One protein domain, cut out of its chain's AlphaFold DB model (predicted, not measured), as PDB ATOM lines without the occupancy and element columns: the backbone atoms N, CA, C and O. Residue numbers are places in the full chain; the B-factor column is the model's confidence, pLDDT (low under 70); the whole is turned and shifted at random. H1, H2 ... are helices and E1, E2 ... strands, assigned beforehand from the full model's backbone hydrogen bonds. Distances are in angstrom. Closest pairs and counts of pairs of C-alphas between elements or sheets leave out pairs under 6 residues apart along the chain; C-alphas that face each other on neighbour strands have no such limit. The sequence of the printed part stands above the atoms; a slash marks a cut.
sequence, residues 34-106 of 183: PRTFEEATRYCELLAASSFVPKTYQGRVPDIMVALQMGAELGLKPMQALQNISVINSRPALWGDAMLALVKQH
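What this domain is: This is residues 34 to 106 of the 183 residues of an uncharacterized protein of Candidatus Wolfebacteria bacterium (UniProt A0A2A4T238). A small hairpin, E1 and E2, packs beside a middle helix, H2, whose start packs on H1; H3 crosses H2, and H4 lies at the far end. The 73 printed residues include, in order, H1 H2 H3 E1 E2 H4, mostly helix. It is compact, radius of gyration of the C-alphas 12.2 A, spanning 34 by 28 by 20 A.

How they stand to each other: Look at E1, residues 85 to 88, antiparallel to E2, 91 to 94; N 86 and O 93, 2.9 A apart, are within hydrogen-bond range. H2, 61 to 73, touches H3, 78 to 84, about perpendicular at 84 degrees, closest C-alphas 71 and 81, 4.7 A. H1, 37 to 49, touches H2's residues 61 to 65 alone, closest C-alphas 44 and 61, 5.6 A. H4, 96 to 105, is close to H3 but not clearly touching, closest C-alphas 98 and 84, 6.2 A. In H1, H2 and H4 every O i to N i+4 pair is within range; in H3, 2 of 3.

Where its parts are: Find C-alpha 37 at (-38.050, 38.194, 49.708); H1 runs 18.5 A. H4 ends at C-alpha 105, (-24.310, 34.616, 22.885).

The domain as a whole: The printed part has no cut; link H1 to H2 is long. Residues 87, 92, 96 to 97 and 103 have pLDDT under 70.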
ATOM      1  N   PRO A  34     -38.972  33.531  42.688       70.50
ATOM      2  CA  PRO A  34     -39.592  33.954  43.932       70.50
ATOM      3  C   PRO A  34     -40.019  35.417  43.817       70.50
ATOM      4  O   PRO A  34     -39.227  36.270  43.412       70.50
ATOM      5  N   ARG A  35     -41.284  35.709  44.133       75.50
ATOM      6  CA  ARG A  35     -41.839  37.071  44.001       75.50
ATOM      7  C   ARG A  35     -41.657  37.897  45.261       75.50
ATOM      8  O   ARG A  35     -41.675  39.124  45.196       75.50
ATOM      9  N   THR A  36     -41.504  37.232  46.401       84.12
ATOM     10  CA  THR A  36     -41.276  37.874  47.694       84.12
ATOM     11  C   THR A  36     -39.890  37.526  48.224       84.12
ATOM     12  O   THR A  36     -39.330  36.469  47.933       84.12
ATOM     13  N   PHE A  37     -39.331  38.424  49.036       83.06
ATOM     14  CA  PHE A  37     -38.050  38.194  49.708       83.06
ATOM     15  C   PHE A  37     -38.081  36.940  50.600       83.06
ATOM     16  O   PHE A  37     -37.100  36.203  50.686       83.06
ATOM     17  N   GLU A  38     -39.220  36.672  51.237       86.56
ATOM     18  CA  GLU A  38     -39.419  35.507  52.100       86.56
ATOM     19  C   GLU A  38     -39.418  34.191  51.306       86.56
ATOM     20  O   GLU A  38     -38.726  33.244  51.679       86.56
ATOM     21  N   GLU A  39     -40.099  34.152  50.158       85.19
ATOM     22  CA  GLU A  39     -40.073  33.004  49.245       85.19
ATOM     23  C   GLU A  39     -38.657  32.763  48.700       85.19
ATOM     24  O   GLU A  39     -38.190  31.624  48.661       85.19
ATOM     25  N   ALA A  40     -37.935  33.837  48.357       83.88
ATOM     26  CA  ALA A  40     -36.548  33.760  47.901       83.88
ATOM     27  C   ALA A  40     -35.619  33.217  48.994       83.88
ATOM     28  O   ALA A  40     -34.767  32.374  48.723       83.88
ATOM     29  N   THR A  41     -35.811  33.652  50.238       87.94
ATOM     30  CA  THR A  41     -35.032  33.172  51.385       87.94
ATOM     31  C   THR A  41     -35.288  31.690  51.615       87.94
ATOM     32  O   THR A  41     -34.340  30.913  51.711       87.94
ATOM     33  N   ARG A  42     -36.558  31.265  51.591       88.12
ATOM     34  CA  ARG A  42     -36.927  29.855  51.734       88.12
ATOM     35  C   ARG A  42     -36.364  28.994  50.608       88.12
ATOM     36  O   ARG A  42     -35.901  27.880  50.842       88.12
ATOM     37  N   TYR A  43     -36.367  29.516  49.388       87.06
ATOM     38  CA  TYR A  43     -35.749  28.865  48.242       87.06
ATOM     39  C   TYR A  43     -34.234  28.687  48.438       87.06
ATOM     40  O   TYR A  43     -33.703  27.589  48.259       87.06
ATOM     41  N   CYS A  44     -33.540  29.731  48.891       87.06
ATOM     42  CA  CYS A  44     -32.113  29.681  49.201       87.06
ATOM     43  C   CYS A  44     -31.792  28.735  50.373       87.06
ATOM     44  O   CYS A  44     -30.765  28.063  50.334       87.06
ATOM     45  N   GLU A  45     -32.655  28.628  51.388       89.94
ATOM     46  CA  GLU A  45     -32.519  27.651  52.482       89.94
ATOM     47  C   GLU A  45     -32.562  26.208  51.969       89.94
ATOM     48  O   GLU A  45     -31.727  25.385  52.350       89.94
ATOM     49  N   LEU A  46     -33.503  25.903  51.069       88.31
ATOM     50  CA  LEU A  46     -33.605  24.580  50.446       88.31
ATOM     51  C   LEU A  46     -32.352  24.253  49.627       88.31
ATOM     52  O   LEU A  46     -31.843  23.132  49.684       88.31
ATOM     53  N   LEU A  47     -31.822  25.237  48.900       86.19
ATOM     54  CA  LEU A  47     -30.579  25.094  48.146       86.19
ATOM     55  C   LEU A  47     -29.367  24.905  49.068       86.19
ATOM     56  O   LEU A  47     -28.531  24.047  48.799       86.19
ATOM     57  N   ALA A  48     -29.293  25.645  50.175       87.88
ATOM     58  CA  ALA A  48     -28.212  25.549  51.154       87.88
ATOM     59  C   ALA A  48     -28.142  24.176  51.843       87.88
ATOM     60  O   ALA A  48     -27.062  23.768  52.274       87.88
ATOM     61  N   ALA A  49     -29.278  23.476  51.947       87.31
ATOM     62  CA  ALA A  49     -29.369  22.119  52.484       87.31
ATOM     63  C   ALA A  49     -28.983  21.029  51.465       87.31
ATOM     64  O   ALA A  49     -28.737  19.884  51.846       87.31
ATOM     65  N   SER A  50     -28.935  21.358  50.172       85.12
ATOM     66  CA  SER A  50     -28.631  20.400  49.112       85.12
ATOM     67  C   SER A  50     -27.127  20.190  48.941       85.12
ATOM     68  O   SER A  50     -26.348  21.137  48.841       85.12
ATOM     69  N   SER A  51     -26.713  18.931  48.790       81.56
ATOM     70  CA  SER A  51     -25.332  18.573  48.441       81.56
ATOM     71  C   SER A  51     -24.956  18.917  46.997       81.56
ATOM     72  O   SER A  51     -23.790  18.790  46.631       81.56
ATOM     73  N   PHE A  52     -25.926  19.320  46.168       80.38
ATOM     74  CA  PHE A  52     -25.678  19.776  44.799       80.38
ATOM     75  C   PHE A  52     -24.977  21.140  44.769       80.38
ATOM     76  O   PHE A  52     -24.275  21.471  43.816       80.38
ATOM     77  N   VAL A  53     -25.159  21.938  45.820       81.44
ATOM     78  CA  VAL A  53     -24.549  23.257  45.937       81.44
ATOM     79  C   VAL A  53     -23.109  23.113  46.464       81.44
ATOM     80  O   VAL A  53     -22.872  22.315  47.383       81.44
ATOM     81  N   PRO A  54     -22.128  23.867  45.918       77.81
ATOM     82  CA  PRO A  54     -20.740  23.802  46.368       77.81
ATOM     83  C   PRO A  54     -20.602  24.015  47.879       77.81
ATOM     84  O   PRO A  54     -21.308  24.832  48.470       77.81
ATOM     85  N   LYS A  55     -19.633  23.334  48.507       80.06
ATOM     86  CA  LYS A  55     -19.420  23.366  49.970       80.06
ATOM     87  C   LYS A  55     -19.278  24.778  50.550       80.06
ATOM     88  O   LYS A  55     -19.653  25.001  51.692       80.06
ATOM     89  N   THR A  56     -18.773  25.731  49.767       78.50
ATOM     90  CA  THR A  56     -18.620  27.140  50.164       78.50
ATOM     91  C   THR A  56     -19.954  27.829  50.468       78.50
ATOM     92  O   THR A  56     -19.992  28.752  51.274       78.50
ATOM     93  N   TYR A  57     -21.037  27.374  49.842       81.12
ATOM     94  CA  TYR A  57     -22.376  27.951  49.950       81.12
ATOM     95  C   TYR A  57     -23.289  27.179  50.919       81.12
ATOM     96  O   TYR A  57     -24.357  27.664  51.289       81.12
ATOM     97  N   GLN A  58     -22.878  25.989  51.368       84.94
ATOM     98  CA  GLN A  58     -23.660  25.182  52.307       84.94
ATOM     99  C   GLN A  58     -23.790  25.907  53.653       84.94
ATOM    100  O   GLN A  58     -22.806  26.372  54.227       84.94
ATOM    101  N   GLY A  59     -25.025  26.040  54.138       84.56
ATOM    102  CA  GLY A  59     -25.336  26.793  55.359       84.56
ATOM    103  C   GLY A  59     -25.183  28.319  55.250       84.56
ATOM    104  O   GLY A  59     -25.358  29.008  56.253       84.56
ATOM    105  N   ARG A  60     -24.883  28.868  54.062       86.19
ATOM    106  CA  ARG A  60     -24.728  30.315  53.825       86.19
ATOM    107  C   ARG A  60     -25.786  30.839  52.861       86.19
ATOM    108  O   ARG A  60     -25.526  31.108  51.691       86.19
ATOM    109  N   VAL A  61     -26.992  31.016  53.392       89.00
ATOM    110  CA  VAL A  61     -28.155  31.532  52.653       89.00
ATOM    111  C   VAL A  61     -27.895  32.904  51.995       89.00
ATOM    112  O   VAL A  61     -28.230  33.042  50.816       89.00
ATOM    113  N   PRO A  62     -27.257  33.897  52.659       87.38
ATOM    114  CA  PRO A  62     -27.002  35.203  52.038       87.38
ATOM    115  C   PRO A  62     -26.081  35.123  50.813       87.38
ATOM    116  O   PRO A  62     -26.345  35.770  49.801       87.38
ATOM    117  N   ASP A  63     -25.039  34.289  50.869       86.69
ATOM    118  CA  ASP A  63     -24.077  34.129  49.772       86.69
ATOM    119  C   ASP A  63     -24.744  33.503  48.534       86.69
ATOM    120  O   ASP A  63     -24.469  33.911  47.403       86.69
ATOM    121  N   ILE A  64     -25.654  32.543  48.743       88.25
ATOM    122  CA  ILE A  64     -26.468  31.938  47.676       88.25
ATOM    123  C   ILE A  64     -27.402  32.982  47.067       88.25
ATOM    124  O   ILE A  64     -27.484  33.086  45.845       88.25
ATOM    125  N   MET A  65     -28.071  33.781  47.897       87.88
ATOM    126  CA  MET A  65     -28.990  34.809  47.418       87.88
ATOM    127  C   MET A  65     -28.286  35.835  46.521       87.88
ATOM    128  O   MET A  65     -28.782  36.145  45.439       87.88
ATOM    129  N   VAL A  66     -27.105  36.311  46.925       86.75
ATOM    130  CA  VAL A  66     -26.303  37.248  46.120       86.75
ATOM    131  C   VAL A  66     -25.836  36.599  44.815       86.75
ATOM    132  O   VAL A  66     -25.918  37.222  43.757       86.75
ATOM    133  N   ALA A  67     -25.392  35.339  44.854       85.06
ATOM    134  CA  ALA A  67     -24.977  34.618  43.652       85.06
ATOM    135  C   ALA A  67     -26.140  34.406  42.667       85.06
ATOM    136  O   ALA A  67     -25.964  34.551  41.459       85.06
ATOM    137  N   LEU A  68     -27.339  34.101  43.170       86.94
ATOM    138  CA  LEU A  68     -28.540  33.964  42.350       86.94
ATOM    139  C   LEU A  68     -28.956  35.291  41.718       86.94
ATOM    140  O   LEU A  68     -29.267  35.310  40.530       86.94
ATOM    141  N   GLN A  69     -28.913  36.386  42.480       86.62
ATOM    142  CA  GLN A  69     -29.220  37.723  41.975       86.62
ATOM    143  C   GLN A  69     -28.243  38.133  40.863       86.62
ATOM    144  O   GLN A  69     -28.672  38.516  39.778       86.62
ATOM    145  N   MET A  70     -26.939  37.951  41.088       83.62
ATOM    146  CA  MET A  70     -25.911  38.197  40.073       83.62
ATOM    147  C   MET A  70     -26.106  37.307  38.835       83.62
ATOM    148  O   MET A  70     -25.945  37.750  37.703       83.62
ATOM    149  N   GLY A  71     -26.480  36.042  39.031       82.12
ATOM    150  CA  GLY A  71     -26.805  35.138  37.933       82.12
ATOM    151  C   GLY A  71     -28.012  35.596  37.120       82.12
ATOM    152  O   GLY A  71     -27.969  35.548  35.893       82.12
ATOM    153  N   ALA A  72     -29.061  36.072  37.792       84.94
ATOM    154  CA  ALA A  72     -30.261  36.595  37.151       84.94
ATOM    155  C   ALA A  72     -29.965  37.858  36.324       84.94
ATOM    156  O   ALA A  72     -30.482  37.984  35.217       84.94
ATOM    157  N   GLU A  73     -29.088  38.743  36.807       80.94
ATOM    158  CA  GLU A  73     -28.613  39.922  36.061       80.94
ATOM    159  C   GLU A  73     -27.849  39.545  34.785       80.94
ATOM    160  O   GLU A  73     -27.951  40.231  33.772       80.94
ATOM    161  N   LEU A  74     -27.136  38.417  34.807       76.56
ATOM    162  CA  LEU A  74     -26.443  37.855  33.644       76.56
ATOM    163  C   LEU A  74     -27.357  37.004  32.740       76.56
ATOM    164  O   LEU A  74     -26.884  36.430  31.761       76.56
ATOM    165  N   GLY A  75     -28.647  36.866  33.066       80.44
ATOM    166  CA  GLY A  75     -29.587  36.019  32.324       80.44
ATOM    167  C   GLY A  75     -29.367  34.512  32.513       80.44
ATOM    168  O   GLY A  75     -29.896  33.700  31.750       80.44
ATOM    169  N   LEU A  76     -28.593  34.110  33.524       81.00
ATOM    170  CA  LEU A  76     -28.346  32.711  33.850       81.00
ATOM    171  C   LEU A  76     -29.500  32.135  34.671       81.00
ATOM    172  O   LEU A  76     -30.063  32.777  35.559       81.00
ATOM    173  N   LYS A  77     -29.817  30.860  34.429       85.88
ATOM    174  CA  LYS A  77     -30.775  30.130  35.268       85.88
ATOM    175  C   LYS A  77     -30.208  29.941  36.682       85.88
ATOM    176  O   LYS A  77     -29.002  29.724  36.806       85.88
ATOM    177  N   PRO A  78     -31.047  29.879  37.734       83.81
ATOM    178  CA  PRO A  78     -30.601  29.731  39.125       83.81
ATOM    179  C   PRO A  78     -29.567  28.615  39.348       83.81
ATOM    180  O   PRO A  78     -28.515  28.826  39.947       83.81
ATOM    181  N   MET A  79     -29.819  27.429  38.788       85.12
ATOM    182  CA  MET A  79     -28.912  26.281  38.923       85.12
ATOM    183  C   MET A  79     -27.592  26.448  38.163       85.12
ATOM    184  O   MET A  79     -26.583  25.868  38.554       85.12
ATOM    185  N   GLN A  80     -27.600  27.214  37.073       84.75
ATOM    186  CA  GLN A  80     -26.408  27.519  36.286       84.75
ATOM    187  C   GLN A  80     -25.578  28.609  36.972       84.75
ATOM    188  O   GLN A  80     -24.355  28.514  37.011       84.75
ATOM    189  N   ALA A  81     -26.238  29.602  37.570       84.44
ATOM    190  CA  ALA A  81     -25.605  30.641  38.368       84.44
ATOM    191  C   ALA A  81     -24.826  30.050  39.553       84.44
ATOM    192  O   ALA A  81     -23.652  30.355  39.718       84.44
ATOM    193  N   LEU A  82     -25.427  29.130  40.317       84.69
ATOM    194  CA  LEU A  82     -24.781  28.513  41.487       84.69
ATOM    195  C   LEU A  82     -23.546  27.666  41.166       84.69
ATOM    196  O   LEU A  82     -22.681  27.497  42.021       84.69
ATOM    197  N   GLN A  83     -23.479  27.100  39.963       84.81
ATOM    198  CA  GLN A  83     -22.327  26.305  39.530       84.81
ATOM    199  C   GLN A  83     -21.209  27.180  38.960       84.81
ATOM    200  O   GLN A  83     -20.038  26.844  39.105       84.81
ATOM    201  N   ASN A  84     -21.568  28.302  38.333       80.06
ATOM    202  CA  ASN A  84     -20.632  29.152  37.601       80.06
ATOM    203  C   ASN A  84     -20.195  30.407  38.364       80.06
ATOM    204  O   ASN A  84     -19.267  31.086  37.930       80.06
ATOM    205  N   ILE A  85     -20.856  30.748  39.470       78.88
ATOM    206  CA  ILE A  85     -20.489  31.863  40.342       78.88
ATOM    207  C   ILE A  85     -19.886  31.275  41.610       78.88
ATOM    208  O   ILE A  85     -20.475  30.417  42.262       78.88
ATOM    209  N   SER A  86     -18.692  31.743  41.958       77.06
ATOM    210  CA  SER A  86     -17.993  31.335  43.174       77.06
ATOM    211  C   SER A  86     -17.486  32.546  43.933       77.06
ATOM    212  O   SER A  86     -16.993  33.497  43.330       77.06
ATOM    213  N   VAL A  87     -17.559  32.505  45.261       68.56
ATOM    214  CA  VAL A  87     -16.962  33.538  46.108       68.56
ATOM    215  C   VAL A  87     -15.478  33.232  46.320       68.56
ATOM    216  O   VAL A  87     -15.128  32.230  46.941       68.56
ATOM    217  N   ILE A  88     -14.605  34.117  45.838       73.25
ATOM    218  CA  ILE A  88     -13.152  34.064  46.035       73.25
ATOM    219  C   ILE A  88     -12.750  35.299  46.839       73.25
ATOM    220  O   ILE A  88     -12.996  36.423  46.412       73.25
ATOM    221  N   ASN A  89     -12.125  35.116  48.007       70.62
ATOM    222  CA  ASN A  89     -11.704  36.221  48.883       70.62
ATOM    223  C   ASN A  89     -12.838  37.229  49.172       70.62
ATOM    224  O   ASN A  89     -12.654  38.440  49.041       70.62
ATOM    225  N   SER A  90     -14.028  36.714  49.504       70.88
ATOM    226  CA  SER A  90     -15.243  37.506  49.761       70.88
ATOM    227  C   SER A  90     -15.740  38.341  48.574       70.88
ATOM    228  O   SER A  90     -16.539  39.256  48.757       70.88
ATOM    229  N   ARG A  91     -15.291  38.033  47.353       71.31
ATOM    230  CA  ARG A  91     -15.780  38.648  46.117       71.31
ATOM    231  C   ARG A  91     -16.457  37.593  45.243       71.31
ATOM    232  O   ARG A  91     -15.840  36.555  44.996       71.31
ATOM    233  N   PRO A  92     -17.694  37.819  44.774       69.94
ATOM    234  CA  PRO A  92     -18.305  36.931  43.799       69.94
ATOM    235  C   PRO A  92     -17.551  37.048  42.469       69.94
ATOM    236  O   PRO A  92     -17.279  38.147  41.986       69.94
ATOM    237  N   ALA A  93     -17.180  35.909  41.899       75.25
ATOM    238  CA  ALA A  93     -16.457  35.802  40.642       75.25
ATOM    239  C   ALA A  93     -17.160  34.801  39.720       75.25
ATOM    240  O   ALA A  93     -17.601  33.737  40.165       75.25
ATOM    241  N   LEU A  94     -17.239  35.146  38.437       71.81
ATOM    242  CA  LEU A  94     -17.796  34.298  37.387       71.81
ATOM    243  C   LEU A  94     -16.699  33.409  36.790       71.81
ATOM    244  O   LEU A  94     -15.587  33.870  36.530       71.81
ATOM    245  N   TRP A  95     -17.016  32.138  36.556       72.25
ATOM    246  CA  TRP A  95     -16.108  31.183  35.928       72.25
ATOM    247  C   TRP A  95     -15.962  31.443  34.425       72.25
ATOM    248  O   TRP A  95     -16.914  31.846  33.750       72.25
ATOM    249  N   GLY A  96     -14.762  31.180  33.898       63.56
ATOM    250  CA  GLY A  96     -14.393  31.470  32.507       63.56
ATOM    251  C   GLY A  96     -15.312  30.814  31.471       63.56
ATOM    252  O   GLY A  96     -15.654  31.456  30.482       63.56
ATOM    253  N   ASP A  97     -15.798  29.598  31.735       69.62
ATOM    254  CA  ASP A  97     -16.712  28.883  30.833       69.62
ATOM    255  C   ASP A  97     -18.052  29.612  30.664       69.62
ATOM    256  O   ASP A  97     -18.573  29.741  29.554       69.62
ATOM    257  N   ALA A  98     -18.596  30.143  31.761       70.94
ATOM    258  CA  ALA A  98     -19.830  30.916  31.728       70.94
ATOM    259  C   ALA A  98     -19.618  32.283  31.076       70.94
ATOM    260  O   ALA A  98     -20.453  32.720  30.289       70.94
ATOM    261  N   MET A  99     -18.483  32.930  31.349       70.25
ATOM    262  CA  MET A  99     -18.119  34.185  30.695       70.25
ATOM    263  C   MET A  99     -17.997  34.008  29.175       70.25
ATOM    264  O   MET A  99     -18.543  34.804  28.416       70.25
ATOM    265  N   LEU A 100     -17.349  32.935  28.717       70.94
ATOM    266  CA  LEU A 100     -17.229  32.631  27.294       70.94
ATOM    267  C   LEU A 100     -18.587  32.326  26.655       70.94
ATOM    268  O   LEU A 100     -18.836  32.749  25.527       70.94
ATOM    269  N   ALA A 101     -19.463  31.601  27.353       72.56
ATOM    270  CA  ALA A 101     -20.813  31.330  26.868       72.56
ATOM    271  C   ALA A 101     -21.607  32.630  26.652       72.56
ATOM    272  O   ALA A 101     -22.255  32.774  25.618       72.56
ATOM    273  N   LEU A 102     -21.491  33.593  27.573       70.50
ATOM    274  CA  LEU A 102     -22.110  34.915  27.437       70.50
ATOM    275  C   LEU A 102     -21.535  35.697  26.249       70.50
ATOM    276  O   LEU A 102     -22.290  36.259  25.463       70.50
ATOM    277  N   VAL A 103     -20.211  35.677  26.064       69.56
ATOM    278  CA  VAL A 103     -19.560  36.334  24.916       69.56
ATOM    279  C   VAL A 103     -20.022  35.723  23.592       69.56
ATOM    280  O   VAL A 103     -20.325  36.453  22.655       69.56
ATOM    281  N   LYS A 104     -20.137  34.394  23.518       74.31
ATOM    282  CA  LYS A 104     -20.627  33.688  22.321       74.31
ATOM    283  C   LYS A 104     -22.106  33.937  22.030       74.31
ATOM    284  O   LYS A 104     -22.526  33.777  20.889       74.31
ATOM    285  N   GLN A 105     -22.897  34.276  23.046       75.69
ATOM    286  CA  GLN A 105     -24.310  34.616  22.885       75.69
ATOM    287  C   GLN A 105     -24.502  36.020  22.286       75.69
ATOM    288  O   GLN A 105     -25.570  36.313  21.747       75.69
ATOM    289  N   HIS A 106     -23.491  36.887  22.366       72.88
ATOM    290  CA  HIS A 106     -23.567  38.245  21.846       72.88
ATOM    291  C   HIS A 106     -23.642  38.255  20.302       72.88
ATOM    292  O   HIS A 106     -22.831  37.592  19.657       72.88
TER     293      HIS A 106